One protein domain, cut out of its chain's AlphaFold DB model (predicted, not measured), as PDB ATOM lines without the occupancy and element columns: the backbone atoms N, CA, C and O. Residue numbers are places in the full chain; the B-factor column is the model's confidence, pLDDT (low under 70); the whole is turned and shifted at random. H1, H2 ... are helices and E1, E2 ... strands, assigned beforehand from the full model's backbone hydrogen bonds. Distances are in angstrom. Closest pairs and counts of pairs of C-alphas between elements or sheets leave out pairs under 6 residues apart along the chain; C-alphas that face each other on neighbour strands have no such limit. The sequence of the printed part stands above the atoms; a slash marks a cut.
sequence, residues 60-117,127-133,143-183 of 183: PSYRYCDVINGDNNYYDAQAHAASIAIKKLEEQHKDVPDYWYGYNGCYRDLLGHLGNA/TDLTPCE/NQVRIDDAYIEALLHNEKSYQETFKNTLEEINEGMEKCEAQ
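What this domain is: This is residues 60 to 117, 127 to 133 and 143 to 183 of the 183 residues of an uncharacterized protein of Fibrobacter sp. UWB2 (UniProt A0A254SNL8). What does the model look like at first sight? One long helix, H4, makes most of the length of a rod, and three shorter helices pack on one side of it: H1 near its beginning, H2 along its middle and H3 near its end. The short strand E1 and residues 127 to 133 lie beyond H1 at one end of the rod, while residues 91 to 98 stick out near the other. What is it made of, and how compact is it? The printed part has 106 residues and is mostly helix, with four named helices and one named strand in the order H1, H2, H3, E1, H4. It is only just loose, close to extended, with a radius of gyration of the C-alphas of 19.3 A and spans of 62 by 22 by 20 A.

How they stand to each other: Which helix is the hub? H4, residues 149 to 181, is the hub and touches H1, residues 61 to 69, H2, residues 73 to 92, and H3, residues 105 to 111. Of these three pairs two are at a shallow tilt, and the helix packing is only just mostly aligned. Where does each touch H4? With residues 158 to 173 alone H4 touches H2, closest at the C-alphas of Ala 77 and Phe 166, 4.7 A apart; they run the same way at a shallow tilt of 34.8 degrees, only just short of steep. With residues 150 to 158 alone it touches H1, closest at the C-alphas of Ile 68 and Ala 154, 5.5 A apart, the same way at a steep tilt of 52 degrees. With residues 173 to 180 alone it touches H3, closest at the C-alphas of Cys 106 and Cys 180, 5.8 A apart, opposite ways at a shallow tilt of 12 degrees. How do the others stand? H2 and H3 are close but not clearly touching, with the C-alphas of Ala 82 and Leu 111 closest at 6.1 A, and H1 and H3 are apart. E1, residues 144 to 146, pairs with no named strand; its closest C-alpha to H1 is that of Gln 144, 5.5 A from that of Ser 61. What do the backbones show? In H1, H2, H3 and H4 every O i to N i+4 pair is within hydrogen-bond range.

Where its parts are: Where does the long helix run? H4, residues 149 to 181, measures 47.6 A from C-alpha 149 at (274.211, 271.521, 261.739) to C-alpha 181 at (250.570, 242.719, 232.084). How long are the other elements? H1, residues 61 to 69, begins at C-alpha 61 at (268.777, 282.354, 252.850) and measures 12.2 A; H2, residues 73 to 92, measures 28.8 A. H3, residues 105 to 111, measures 10.0 A, and E1, residues 144 to 146, 6.9 A.

The domain as a whole: How far does it reach? The two C-alphas farthest apart, those of Glu 133 and Gln 183, are 63.9 A apart. Where is the chain cut, and which link is long? Residues 118 to 126 and 134 to 142 are not printed, with 26.3 A from C-alpha 117 to C-alpha 127 and 10.3 A from C-alpha 133 to C-alpha 143. The link from H2 to H3, 12 residues, is long. Where is confidence low? The mean pLDDT of the printed part is 83.6; residues 71, 97 to 104, 115 to 117 and 183 are under 70.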
ATOM      1  N   PRO A  60     272.642 281.459 250.055       87.75
ATOM      2  CA  PRO A  60     271.512 282.388 250.115       87.75
ATOM      3  C   PRO A  60     270.430 281.883 251.082       87.75
ATOM      4  O   PRO A  60     270.123 280.691 251.062       87.75
ATOM      5  N   SER A  61     269.799 282.762 251.868       84.69
ATOM      6  CA  SER A  61     268.777 282.354 252.850       84.69
ATOM      7  C   SER A  61     267.643 281.534 252.240       84.69
ATOM      8  O   SER A  61     267.208 280.574 252.856       84.69
ATOM      9  N   TYR A  62     267.196 281.846 251.018       83.12
ATOM     10  CA  TYR A  62     266.142 281.058 250.370       83.12
ATOM     11  C   TYR A  62     266.574 279.600 250.138       83.12
ATOM     12  O   TYR A  62     265.802 278.700 250.427       83.12
ATOM     13  N   ARG A  63     267.837 279.344 249.756       86.88
ATOM     14  CA  ARG A  63     268.379 277.977 249.627       86.88
ATOM     15  C   ARG A  63     268.471 277.251 250.961       86.88
ATOM     16  O   ARG A  63     268.321 276.037 250.999       86.88
ATOM     17  N   TYR A  64     268.725 277.988 252.037       89.50
ATOM     18  CA  TYR A  64     268.654 277.440 253.384       89.50
ATOM     19  C   TYR A  64     267.219 277.008 253.712       89.50
ATOM     20  O   TYR A  64     267.005 275.872 254.123       89.50
ATOM     21  N   CYS A  65     266.236 277.874 253.447       86.00
ATOM     22  CA  CYS A  65     264.817 277.575 253.636       86.00
ATOM     23  C   CYS A  65     264.342 276.375 252.799       86.00
ATOM     24  O   CYS A  65     263.728 275.478 253.366       86.00
ATOM     25  N   ASP A  66     264.681 276.318 251.501       85.19
ATOM     26  CA  ASP A  66     264.354 275.195 250.601       85.19
ATOM     27  C   ASP A  66     264.768 273.846 251.233       85.19
ATOM     28  O   ASP A  66     264.003 272.880 251.244       85.19
ATOM     29  N   VAL A  67     265.982 273.790 251.802       89.12
ATOM     30  CA  VAL A  67     266.546 272.582 252.425       89.12
ATOM     31  C   VAL A  67     265.912 272.277 253.783       89.12
ATOM     32  O   VAL A  67     265.595 271.119 254.032       89.12
ATOM     33  N   ILE A  68     265.679 273.265 254.653       87.94
ATOM     34  CA  ILE A  68     265.004 273.013 255.942       87.94
ATOM     35  C   ILE A  68     263.563 272.531 255.739       87.94
ATOM     36  O   ILE A  68     263.119 271.614 256.428       87.94
ATOM     37  N   ASN A  69     262.842 273.131 254.792       82.62
ATOM     38  CA  ASN A  69     261.444 272.801 254.529       82.62
ATOM     39  C   ASN A  69     261.292 271.448 253.825       82.62
ATOM     40  O   ASN A  69     260.262 270.793 253.971       82.62
ATOM     41  N   GLY A  70     262.310 271.031 253.064       75.88
ATOM     42  CA  GLY A  70     262.274 269.801 252.278       75.88
ATOM     43  C   GLY A  70     261.195 269.818 251.192       75.88
ATOM     44  O   GLY A  70     260.722 268.748 250.798       75.88
ATOM     45  N   ASP A  71     260.806 271.016 250.739       69.12
ATOM     46  CA  ASP A  71     259.667 271.240 249.851       69.12
ATOM     47  C   ASP A  71     259.749 270.354 248.601       69.12
ATOM     48  O   ASP A  71     260.781 270.248 247.943       69.12
ATOM     49  N   ASN A  72     258.621 269.727 248.272       73.38
ATOM     50  CA  ASN A  72     258.401 268.863 247.107       73.38
ATOM     51  C   ASN A  72     259.215 267.559 247.011       73.38
ATOM     52  O   ASN A  72     258.831 266.731 246.189       73.38
ATOM     53  N   ASN A  73     260.207 267.277 247.870       81.56
ATOM     54  CA  ASN A  73     261.051 266.064 247.771       81.56
ATOM     55  C   ASN A  73     260.265 264.750 247.581       81.56
ATOM     56  O   ASN A  73     260.671 263.898 246.793       81.56
ATOM     57  N   TYR A  74     259.130 264.589 248.271       84.94
ATOM     58  CA  TYR A  74     258.239 263.434 248.103       84.94
ATOM     59  C   TYR A  74     257.664 263.345 246.675       84.94
ATOM     60  O   TYR A  74     257.745 262.305 246.026       84.94
ATOM     61  N   TYR A  75     257.115 264.447 246.160       84.69
ATOM     62  CA  TYR A  75     256.511 264.497 244.827       84.69
ATOM     63  C   TYR A  75     257.562 264.433 243.713       84.69
ATOM     64  O   TYR A  75     257.322 263.781 242.699       84.69
ATOM     65  N   ASP A  76     258.740 265.025 243.918       86.44
ATOM     66  CA  ASP A  76     259.875 264.947 242.993       86.44
ATOM     67  C   ASP A  76     260.435 263.518 242.909       86.44
ATOM     68  O   ASP A  76     260.788 263.049 241.824       86.44
ATOM     69  N   ALA A  77     260.470 262.787 244.031       90.31
ATOM     70  CA  ALA A  77     260.816 261.368 244.059       90.31
ATOM     71  C   ALA A  77     259.780 260.516 243.305       90.31
ATOM     72  O   ALA A  77     260.159 259.700 242.460       90.31
ATOM     73  N   GLN A  78     258.480 260.749 243.536       91.00
ATOM     74  CA  GLN A  78     257.406 260.072 242.799       91.00
ATOM     75  C   GLN A  78     257.454 260.357 241.292       91.00
ATOM     76  O   GLN A  78     257.368 259.432 240.483       91.00
ATOM     77  N   ALA A  79     257.610 261.623 240.901       88.06
ATOM     78  CA  ALA A  79     257.677 262.037 239.502       88.06
ATOM     79  C   ALA A  79     258.910 261.450 238.795       88.06
ATOM     80  O   ALA A  79     258.823 261.022 237.641       88.06
ATOM     81  N   HIS A  80     260.052 261.370 239.485       91.56
ATOM     82  CA  HIS A  80     261.252 260.738 238.944       91.56
ATOM     83  C   HIS A  80     261.055 259.228 238.743       91.56
ATOM     84  O   HIS A  80     261.315 258.741 237.638       91.56
ATOM     85  N   ALA A  81     260.522 258.513 239.741       91.44
ATOM     86  CA  ALA A  81     260.183 257.091 239.633       91.44
ATOM     87  C   ALA A  81     259.202 256.821 238.472       91.44
ATOM     88  O   ALA A  81     259.465 255.975 237.613       91.44
ATOM     89  N   ALA A  82     258.133 257.618 238.365       89.25
ATOM     90  CA  ALA A  82     257.187 257.555 237.251       89.25
ATOM     91  C   ALA A  82     257.865 257.797 235.890       89.25
ATOM     92  O   ALA A  82     257.582 257.091 234.924       89.25
ATOM     93  N   SER A  83     258.814 258.737 235.798       89.25
ATOM     94  CA  SER A  83     259.535 259.015 234.545       89.25
ATOM     95  C   SER A  83     260.413 257.851 234.063       89.25
ATOM     96  O   SER A  83     260.636 257.713 232.859       89.25
ATOM     97  N   ILE A  84     260.912 257.011 234.979       90.56
ATOM     98  CA  ILE A  84     261.669 255.795 234.643       90.56
ATOM     99  C   ILE A  84     260.717 254.739 234.083       90.56
ATOM    100  O   ILE A  84     261.002 254.151 233.040       90.56
ATOM    101  N   ALA A  85     259.561 254.561 234.723       88.69
ATOM    102  CA  ALA A  85     258.519 253.648 234.270       88.69
ATOM    103  C   ALA A  85     257.974 254.017 232.883       88.69
ATOM    104  O   ALA A  85     257.894 253.158 232.011       88.69
ATOM    105  N   ILE A  86     257.693 255.302 232.642       86.44
ATOM    106  CA  ILE A  86     257.275 255.807 231.324       86.44
ATOM    107  C   ILE A  86     258.315 255.436 230.259       86.44
ATOM    108  O   ILE A  86     257.961 254.785 229.281       86.44
ATOM    109  N   LYS A  87     259.603 255.742 230.478       86.56
ATOM    110  CA  LYS A  87     260.685 255.398 229.533       86.56
ATOM    111  C   LYS A  87     260.814 253.892 229.294       86.56
ATOM    112  O   LYS A  87     261.113 253.473 228.178       86.56
ATOM    113  N   LYS A  88     260.616 253.076 230.334       86.88
ATOM    114  CA  LYS A  88     260.661 251.611 230.248       86.88
ATOM    115  C   LYS A  88     259.537 251.089 229.345       86.88
ATOM    116  O   LYS A  88     259.824 250.353 228.402       86.88
ATOM    117  N   LEU A  89     258.302 251.535 229.582       83.56
ATOM    118  CA  LEU A  89     257.127 251.177 228.783       83.56
ATOM    119  C   LEU A  89     257.241 251.699 227.339       83.56
ATOM    120  O   LEU A  89     256.953 250.962 226.398       83.56
ATOM    121  N   GLU A  90     257.730 252.926 227.141       83.19
ATOM    122  CA  GLU A  90     258.006 253.492 225.812       83.19
ATOM    123  C   GLU A  90     259.017 252.647 225.021       83.19
ATOM    124  O   GLU A  90     258.775 252.353 223.854       83.19
ATOM    125  N   GLU A  91     260.113 252.192 225.639       85.19
ATOM    126  CA  GLU A  91     261.105 251.331 224.974       85.19
ATOM    127  C   GLU A  91     260.550 249.927 224.669       85.19
ATOM    128  O   GLU A  91     260.804 249.387 223.589       85.19
ATOM    129  N   GLN A  92     259.753 249.341 225.574       81.75
ATOM    130  CA  GLN A  92     259.080 248.052 225.346       81.75
ATOM    131  C   GLN A  92     258.052 248.109 224.207       81.75
ATOM    132  O   GLN A  92     257.847 247.112 223.509       81.75
ATOM    133  N   HIS A  93     257.397 249.257 224.026       80.81
ATOM    134  CA  HIS A  93     256.279 249.439 223.102       80.81
ATOM    135  C   HIS A  93     256.577 250.393 221.936       80.81
ATOM    136  O   HIS A  93     255.659 250.783 221.219       80.81
ATOM    137  N   LYS A  94     257.852 250.710 221.678       82.75
ATOM    138  CA  LYS A  94     258.300 251.607 220.594       82.75
ATOM    139  C   LYS A  94     257.797 251.231 219.195       82.75
ATOM    140  O   LYS A  94     257.598 252.105 218.358       82.75
ATOM    141  N   ASP A  95     257.560 249.940 218.957       83.81
ATOM    142  CA  ASP A  95     257.038 249.400 217.694       83.81
ATOM    143  C   ASP A  95     255.489 249.378 217.642       83.81
ATOM    144  O   ASP A  95     254.900 248.844 216.699       83.81
ATOM    145  N   VAL A  96     254.808 249.950 218.647       80.19
ATOM    146  CA  VAL A  96     253.341 250.010 218.793       80.19
ATOM    147  C   VAL A  96     252.890 251.484 218.858       80.19
ATOM    148  O   VAL A  96     252.778 252.043 219.949       80.19
ATOM    149  N   PRO A  97     252.594 252.134 217.711       65.88
ATOM    150  CA  PRO A  97     252.394 253.589 217.635       65.88
ATOM    151  C   PRO A  97     251.294 254.154 218.545       65.88
ATOM    152  O   PRO A  97     251.418 255.269 219.043       65.88
ATOM    153  N   ASP A  98     250.238 253.373 218.789       69.94
ATOM    154  CA  ASP A  98     249.069 253.775 219.580       69.94
ATOM    155  C   ASP A  98     249.092 253.227 221.023       69.94
ATOM    156  O   ASP A  98     248.052 253.192 221.685       69.94
ATOM    157  N   TYR A  99     250.257 252.789 221.528       68.81
ATOM    158  CA  TYR A  99     250.400 252.157 222.852       68.81
ATOM    159  C   TYR A  99     249.674 252.923 223.973       68.81
ATOM    160  O   TYR A  99     248.915 252.318 224.731       68.81
ATOM    161  N   TRP A 100     249.841 254.250 224.022       69.50
ATOM    162  CA  TRP A 100     249.236 255.138 225.023       69.50
ATOM    163  C   TRP A 100     247.760 255.504 224.766       69.50
ATOM    164  O   TRP A 100     247.088 255.990 225.676       69.50
ATOM    165  N   TYR A 101     247.243 255.285 223.553       62.81
ATOM    166  CA  TYR A 101     245.887 255.686 223.144       62.81
ATOM    167  C   TYR A 101     244.866 254.529 223.151       62.81
ATOM    168  O   TYR A 101     243.664 254.783 223.057       62.81
ATOM    169  N   GLY A 102     245.327 253.276 223.254       61.12
ATOM    170  CA  GLY A 102     244.499 252.066 223.188       61.12
ATOM    171  C   GLY A 102     244.180 251.402 224.539       61.12
ATOM    172  O   GLY A 102     243.844 252.055 225.524       61.12
ATOM    173  N   TYR A 103     244.284 250.067 224.574       49.06
ATOM    174  CA  TYR A 103     243.899 249.185 225.694       49.06
ATOM    175  C   TYR A 103     244.656 249.415 227.027       49.06
ATOM    176  O   TYR A 103     244.282 248.845 228.047       49.06
ATOM    177  N   ASN A 104     245.683 250.266 227.057       63.94
ATOM    178  CA  ASN A 104     246.609 250.439 228.185       63.94
ATOM    179  C   ASN A 104     246.166 251.480 229.230       63.94
ATOM    180  O   ASN A 104     247.004 252.117 229.873       63.94
ATOM    181  N   GLY A 105     244.854 251.637 229.442       72.94
ATOM    182  CA  GLY A 105     244.316 252.511 230.493       72.94
ATOM    183  C   GLY A 105     244.919 252.213 231.873       72.94
ATOM    184  O   GLY A 105     245.249 253.144 232.597       72.94
ATOM    185  N   CYS A 106     245.184 250.935 232.170       83.12
ATOM    186  CA  CYS A 106     245.820 250.476 233.407       83.12
ATOM    187  C   CYS A 106     247.152 251.196 233.712       83.12
ATOM    188  O   CYS A 106     247.296 251.776 234.785       83.12
ATOM    189  N   TYR A 107     248.091 251.252 232.757       83.06
ATOM    190  CA  TYR A 107     249.383 251.931 232.952       83.06
ATOM    191  C   TYR A 107     249.235 253.447 233.096       83.06
ATOM    192  O   TYR A 107     249.922 254.071 233.902       83.06
ATOM    193  N   ARG A 108     248.324 254.057 232.329       80.38
ATOM    194  CA  ARG A 108     248.071 255.499 232.413       80.38
ATOM    195  C   ARG A 108     247.452 255.882 233.757       80.38
ATOM    196  O   ARG A 108     247.824 256.905 234.317       80.38
ATOM    197  N   ASP A 109     246.534 255.077 234.276       82.75
ATOM    198  CA  ASP A 109     245.863 255.343 235.546       82.75
ATOM    199  C   ASP A 109     246.808 255.042 236.741       82.75
ATOM    200  O   ASP A 109     246.821 255.788 237.726       82.75
ATOM    201  N   LEU A 110     247.690 254.035 236.608       84.62
ATOM    202  CA  LEU A 110     248.802 253.752 237.532       84.62
ATOM    203  C   LEU A 110     249.797 254.918 237.632       84.62
ATOM    204  O   LEU A 110     250.226 255.259 238.727       84.62
ATOM    205  N   LEU A 111     250.172 255.534 236.508       84.44
ATOM    206  CA  LEU A 111     251.223 256.562 236.480       84.44
ATOM    207  C   LEU A 111     250.678 257.995 236.602       84.44
ATOM    208  O   LEU A 111     251.361 258.874 237.117       84.44
ATOM    209  N   GLY A 112     249.442 258.247 236.163       75.75
ATOM    210  CA  GLY A 112     248.870 259.590 236.011       75.75
ATOM    211  C   GLY A 112     248.549 260.337 237.309       75.75
ATOM    212  O   GLY A 112     248.214 261.521 237.256       75.75
ATOM    213  N   HIS A 113     248.641 259.675 238.464       72.75
ATOM    214  CA  HIS A 113     248.449 260.300 239.774       72.75
ATOM    215  C   HIS A 113     249.769 260.646 240.491       72.75
ATOM    216  O   HIS A 113     249.748 261.446 241.425       72.75
ATOM    217  N   LEU A 114     250.904 260.102 240.038       78.12
ATOM    218  CA  LEU A 114     252.219 260.305 240.649       78.12
ATOM    219  C   LEU A 114     252.765 261.708 240.342       78.12
ATOM    220  O   LEU A 114     252.679 262.185 239.211       78.12
ATOM    221  N   GLY A 115     253.333 262.377 241.351       61.00
ATOM    222  CA  GLY A 115     253.914 263.720 241.200       61.00
ATOM    223  C   GLY A 115     252.916 264.892 241.204       61.00
ATOM    224  O   GLY A 115     253.321 266.032 240.992       61.00
ATOM    225  N   ASN A 116     251.625 264.660 241.471       63.06
ATOM    226  CA  ASN A 116     250.638 265.740 241.614       63.06
ATOM    227  C   ASN A 116     250.607 266.293 243.052       63.06
ATOM    228  O   ASN A 116     249.986 265.704 243.937       63.06
ATOM    229  N   ALA A 117     251.231 267.451 243.272       54.16
ATOM    230  CA  ALA A 117     251.311 268.098 244.583       54.16
ATOM    231  C   ALA A 117     250.176 269.120 244.841       54.16
ATOM    232  O   ALA A 117     250.054 270.103 244.103       54.16
ATOM    233  N   THR A 127     263.828 281.701 261.799       75.56
ATOM    234  CA  THR A 127     264.123 283.138 261.924       75.56
ATOM    235  C   THR A 127     265.553 283.417 262.380       75.56
ATOM    236  O   THR A 127     266.101 284.486 262.111       75.56
ATOM    237  N   ASP A 128     266.172 282.444 263.046       79.06
ATOM    238  CA  ASP A 128     267.366 282.628 263.876       79.06
ATOM    239  C   ASP A 128     268.654 282.286 263.100       79.06
ATOM    240  O   ASP A 128     269.575 281.644 263.605       79.06
ATOM    241  N   LEU A 129     268.707 282.684 261.825       82.88
ATOM    242  CA  LEU A 129     269.784 282.308 260.907       82.88
ATOM    243  C   LEU A 129     271.065 283.103 261.180       82.88
ATOM    244  O   LEU A 129     271.051 284.331 261.262       82.88
ATOM    245  N   THR A 130     272.205 282.410 261.239       84.25
ATOM    246  CA  THR A 130     273.511 283.065 261.402       84.25
ATOM    247  C   THR A 130     273.924 283.737 260.085       84.25
ATOM    248  O   THR A 130     274.165 283.025 259.106       84.25
ATOM    249  N   PRO A 131     274.059 285.076 260.019       84.81
ATOM    250  CA  PRO A 131     274.438 285.760 258.789       84.81
ATOM    251  C   PRO A 131     275.905 285.506 258.428       84.81
ATOM    252  O   PRO A 131     276.762 285.289 259.289       84.81
ATOM    253  N   CYS A 132     276.211 285.587 257.137       83.88
ATOM    254  CA  CYS A 132     277.585 285.643 256.659       83.88
ATOM    255  C   CYS A 132     278.180 287.049 256.774       83.88
ATOM    256  O   CYS A 132     277.507 288.054 256.553       83.88
ATOM    257  N   GLU A 133     279.473 287.109 257.095       70.94
ATOM    258  CA  GLU A 133     280.251 288.349 257.070       70.94
ATOM    259  C   GLU A 133     280.369 288.841 255.622       70.94
ATOM    260  O   GLU A 133     280.841 288.113 254.748       70.94
ATOM    261  N   ASN A 143     270.902 288.224 251.860       73.00
ATOM    262  CA  ASN A 143     270.826 287.468 253.119       73.00
ATOM    263  C   ASN A 143     271.560 286.119 253.072       73.00
ATOM    264  O   ASN A 143     270.940 285.063 253.167       73.00
ATOM    265  N   GLN A 144     272.878 286.134 252.863       84.94
ATOM    266  CA  GLN A 144     273.636 284.891 252.942       84.94
ATOM    267  C   GLN A 144     273.747 284.456 254.398       84.94
ATOM    268  O   GLN A 144     274.068 285.260 255.276       84.94
ATOM    269  N   VAL A 145     273.487 283.178 254.631       88.69
ATOM    270  CA  VAL A 145     273.493 282.543 255.943       88.69
ATOM    271  C   VAL A 145     274.543 281.442 255.963       88.69
ATOM    272  O   VAL A 145     274.842 280.823 254.937       88.69
ATOM    273  N   ARG A 146     275.151 281.233 257.129       91.25
ATOM    274  CA  ARG A 146     276.139 280.175 257.333       91.25
ATOM    275  C   ARG A 146     275.425 278.833 257.423       91.25
ATOM    276  O   ARG A 146     274.478 278.696 258.188       91.25
ATOM    277  N   ILE A 147     275.922 277.845 256.684       92.88
ATOM    278  CA  ILE A 147     275.545 276.443 256.870       92.88
ATOM    279  C   ILE A 147     275.935 276.026 258.290       92.88
ATOM    280  O   ILE A 147     277.109 276.113 258.668       92.88
ATOM    281  N   ASP A 148     274.961 275.543 259.045       92.00
ATOM    282  CA  ASP A 148     275.113 274.992 260.383       92.00
ATOM    283  C   ASP A 148     274.787 273.486 260.390       92.00
ATOM    284  O   ASP A 148     274.793 272.827 259.346       92.00
ATOM    285  N   ASP A 149     274.543 272.935 261.578       92.88
ATOM    286  CA  ASP A 149     274.211 271.521 261.739       92.88
ATOM    287  C   ASP A 149     272.769 271.214 261.325       92.88
ATOM    288  O   ASP A 149     272.542 270.186 260.694       92.88
ATOM    289  N   ALA A 150     271.824 272.131 261.561       90.94
ATOM    290  CA  ALA A 150     270.428 271.956 261.167       90.94
ATOM    291  C   ALA A 150     270.274 271.863 259.641       90.94
ATOM    292  O   ALA A 150     269.544 271.003 259.149       90.94
ATOM    293  N   TYR A 151     271.009 272.678 258.877       92.06
ATOM    294  CA  TYR A 151     271.047 272.566 257.414       92.06
ATOM    295  C   TYR A 151     271.630 271.229 256.942       92.06
ATOM    296  O   TYR A 151     271.101 270.621 256.012       92.06
ATOM    297  N   ILE A 152     272.723 270.759 257.556       93.94
ATOM    298  CA  ILE A 152     273.372 269.496 257.170       93.94
ATOM    299  C   ILE A 152     272.476 268.298 257.513       93.94
ATOM    300  O   ILE A 152     272.333 267.390 256.695       93.94
ATOM    301  N   GLU A 153     271.842 268.306 258.685       92.75
ATOM    302  CA  GLU A 153     270.892 267.273 259.106       92.75
ATOM    303  C   GLU A 153     269.647 267.253 258.211       92.75
ATOM    304  O   GLU A 153     269.259 266.179 257.749       92.75
ATOM    305  N   ALA A 154     269.068 268.416 257.891       91.06
ATOM    306  CA  ALA A 154     267.933 268.522 256.975       91.06
ATOM    307  C   ALA A 154     268.283 268.057 255.552       91.06
ATOM    308  O   ALA A 154     267.511 267.323 254.941       91.06
ATOM    309  N   LEU A 155     269.470 268.403 255.042       92.31
ATOM    310  CA  LEU A 155     269.947 267.937 253.737       92.31
ATOM    311  C   LEU A 155     270.040 266.404 253.686       92.31
ATOM    312  O   LEU A 155     269.475 265.785 252.786       92.31
ATOM    313  N   LEU A 156     270.682 265.785 254.681       92.81
ATOM    314  CA  LEU A 156     270.805 264.324 254.777       92.81
ATOM    315  C   LEU A 156     269.446 263.636 254.983       92.81
ATOM    316  O   LEU A 156     269.195 262.569 254.420       92.81
ATOM    317  N   HIS A 157     268.553 264.244 255.768       91.44
ATOM    318  CA  HIS A 157     267.185 263.766 255.960       91.44
ATOM    319  C   HIS A 157     266.383 263.800 254.652       91.44
ATOM    320  O   HIS A 157     265.705 262.828 254.325       91.44
ATOM    321  N   ASN A 158     266.491 264.884 253.882       90.25
ATOM    322  CA  ASN A 158     265.813 265.040 252.599       90.25
ATOM    323  C   ASN A 158     266.318 264.044 251.557       90.25
ATOM    324  O   ASN A 158     265.499 263.406 250.904       90.25
ATOM    325  N   GLU A 159     267.636 263.848 251.439       91.94
ATOM    326  CA  GLU A 159     268.204 262.832 250.541       91.94
ATOM    327  C   GLU A 159     267.706 261.431 250.890       91.94
ATOM    328  O   GLU A 159     267.299 260.674 250.009       91.94
ATOM    329  N   LYS A 160     267.676 261.098 252.185       92.00
ATOM    330  CA  LYS A 160     267.151 259.819 252.655       92.00
ATOM    331  C   LYS A 160     265.653 259.672 252.348       92.00
ATOM    332  O   LYS A 160     265.247 258.652 251.802       92.00
ATOM    333  N   SER A 161     264.847 260.688 252.661       91.31
ATOM    334  CA  SER A 161     263.400 260.715 252.397       91.31
ATOM    335  C   SER A 161     263.086 260.590 250.901       91.31
ATOM    336  O   SER A 161     262.187 259.843 250.507       91.31
ATOM    337  N   TYR A 162     263.883 261.250 250.053       92.38
ATOM    338  CA  TYR A 162     263.818 261.128 248.601       92.38
ATOM    339  C   TYR A 162     264.123 259.695 248.146       92.38
ATOM    340  O   TYR A 162     263.338 259.117 247.401       92.38
ATOM    341  N   GLN A 163     265.223 259.094 248.621       94.50
ATOM    342  CA  GLN A 163     265.606 257.715 248.282       94.50
ATOM    343  C   GLN A 163     264.558 256.688 248.736       94.50
ATOM    344  O   GLN A 163     264.209 255.796 247.964       94.50
ATOM    345  N   GLU A 164     264.027 256.823 249.956       94.31
ATOM    346  CA  GLU A 164     262.971 255.951 250.488       94.31
ATOM    347  C   GLU A 164     261.665 256.107 249.689       94.31
ATOM    348  O   GLU A 164     261.075 255.106 249.289       94.31
ATOM    349  N   THR A 165     261.245 257.337 249.373       92.88
ATOM    350  CA  THR A 165     260.041 257.580 248.557       92.88
ATOM    351  C   THR A 165     260.205 257.038 247.137       92.88
ATOM    352  O   THR A 165     259.344 256.309 246.653       92.88
ATOM    353  N   PHE A 166     261.330 257.341 246.484       94.31
ATOM    354  CA  PHE A 166     261.649 256.885 245.130       94.31
ATOM    355  C   PHE A 166     261.659 255.356 245.045       94.31
ATOM    356  O   PHE A 166     261.049 254.788 244.139       94.31
ATOM    357  N   LYS A 167     262.286 254.689 246.025       96.12
ATOM    358  CA  LYS A 167     262.258 253.231 246.153       96.12
ATOM    359  C   LYS A 167     260.824 252.709 246.255       96.12
ATOM    360  O   LYS A 167     260.431 251.883 245.437       96.12
ATOM    361  N   ASN A 168     260.059 253.187 247.237       94.12
ATOM    362  CA  ASN A 168     258.716 252.675 247.512       94.12
ATOM    363  C   ASN A 168     257.787 252.876 246.303       94.12
ATOM    364  O   ASN A 168     257.034 251.977 245.947       94.12
ATOM    365  N   THR A 169     257.888 254.012 245.605       94.19
ATOM    366  CA  THR A 169     257.113 254.254 244.381       94.19
ATOM    367  C   THR A 169     257.558 253.366 243.214       94.19
ATOM    368  O   THR A 169     256.708 252.930 242.445       94.19
ATOM    369  N   LEU A 170     258.844 253.020 243.079       94.25
ATOM    370  CA  LEU A 170     259.267 252.002 242.105       94.25
ATOM    371  C   LEU A 170     258.757 250.592 242.463       94.25
ATOM    372  O   LEU A 170     258.424 249.832 241.554       94.25
ATOM    373  N   GLU A 171     258.649 250.245 243.750       94.31
ATOM    374  CA  GLU A 171     258.021 248.992 244.207       94.31
ATOM    375  C   GLU A 171     256.520 248.967 243.855       94.31
ATOM    376  O   GLU A 171     256.059 248.027 243.201       94.31
ATOM    377  N   GLU A 172     255.777 250.035 244.175       92.44
ATOM    378  CA  GLU A 172     254.356 250.207 243.818       92.44
ATOM    379  C   GLU A 172     254.116 250.150 242.300       92.44
ATOM    380  O   GLU A 172     253.170 249.503 241.838       92.44
ATOM    381  N   ILE A 173     254.984 250.787 241.507       91.62
ATOM    382  CA  ILE A 173     254.924 250.739 240.042       91.62
ATOM    383  C   ILE A 173     255.202 249.322 239.532       91.62
ATOM    384  O   ILE A 173     254.452 248.848 238.683       91.62
ATOM    385  N   ASN A 174     256.233 248.628 240.028       92.25
ATOM    386  CA  ASN A 174     256.541 247.255 239.606       92.25
ATOM    387  C   ASN A 174     255.357 246.310 239.863       92.25
ATOM    388  O   ASN A 174     254.940 245.592 238.951       92.25
ATOM    389  N   GLU A 175     254.758 246.375 241.055       90.19
ATOM    390  CA  GLU A 175     253.527 245.640 241.361       90.19
ATOM    391  C   GLU A 175     252.348 246.036 240.454       90.19
ATOM    392  O   GLU A 175     251.524 245.195 240.086       90.19
ATOM    393  N   GLY A 176     252.213 247.326 240.141       89.06
ATOM    394  CA  GLY A 176     251.162 247.844 239.269       89.06
ATOM    395  C   GLY A 176     251.306 247.358 237.828       89.06
ATOM    396  O   GLY A 176     250.322 246.931 237.226       89.06
ATOM    397  N   MET A 177     252.527 247.365 237.291       87.44
ATOM    398  CA  MET A 177     252.822 246.899 235.936       87.44
ATOM    399  C   MET A 177     252.573 245.397 235.792       87.44
ATOM    400  O   MET A 177     251.913 245.008 234.835       87.44
ATOM    401  N   GLU A 178     252.978 244.563 236.758       86.06
ATOM    402  CA  GLU A 178     252.657 243.122 236.756       86.06
ATOM    403  C   GLU A 178     251.134 242.884 236.688       86.06
ATOM    404  O   GLU A 178     250.646 242.080 235.891       86.06
ATOM    405  N   LYS A 179     250.353 243.657 237.459       84.94
ATOM    406  CA  LYS A 179     248.878 243.610 237.444       84.94
ATOM    407  C   LYS A 179     248.273 244.116 236.126       84.94
ATOM    408  O   LYS A 179     247.152 243.719 235.806       84.94
ATOM    409  N   CYS A 180     248.971 244.970 235.373       82.44
ATOM    410  CA  CYS A 180     248.561 245.425 234.039       82.44
ATOM    411  C   CYS A 180     248.996 244.462 232.913       82.44
ATOM    412  O   CYS A 180     248.278 244.350 231.923       82.44
ATOM    413  N   GLU A 181     250.125 243.751 233.042       77.06
ATOM    414  CA  GLU A 181     250.570 242.719 232.084       77.06
ATOM    415  C   GLU A 181     249.683 241.457 232.115       77.06
ATOM    416  O   GLU A 181     249.620 240.726 231.126       77.06
ATOM    417  N   ALA A 182     248.988 241.205 233.230       70.25
ATOM    418  CA  ALA A 182     248.145 240.025 233.451       70.25
ATOM    419  C   ALA A 182     246.676 240.148 232.967       70.25
ATOM    420  O   ALA A 182     245.869 239.269 233.286       70.25
ATOM    421  N   GLN A 183     246.318 241.224 232.249       62.53
ATOM    422  CA  GLN A 183     244.953 241.532 231.768       62.53
ATOM    423  C   GLN A 183     244.758 241.234 230.272       62.53
ATOM    424  O   GLN A 183     243.659 240.735 229.939       62.53
TER     425      GLN A 183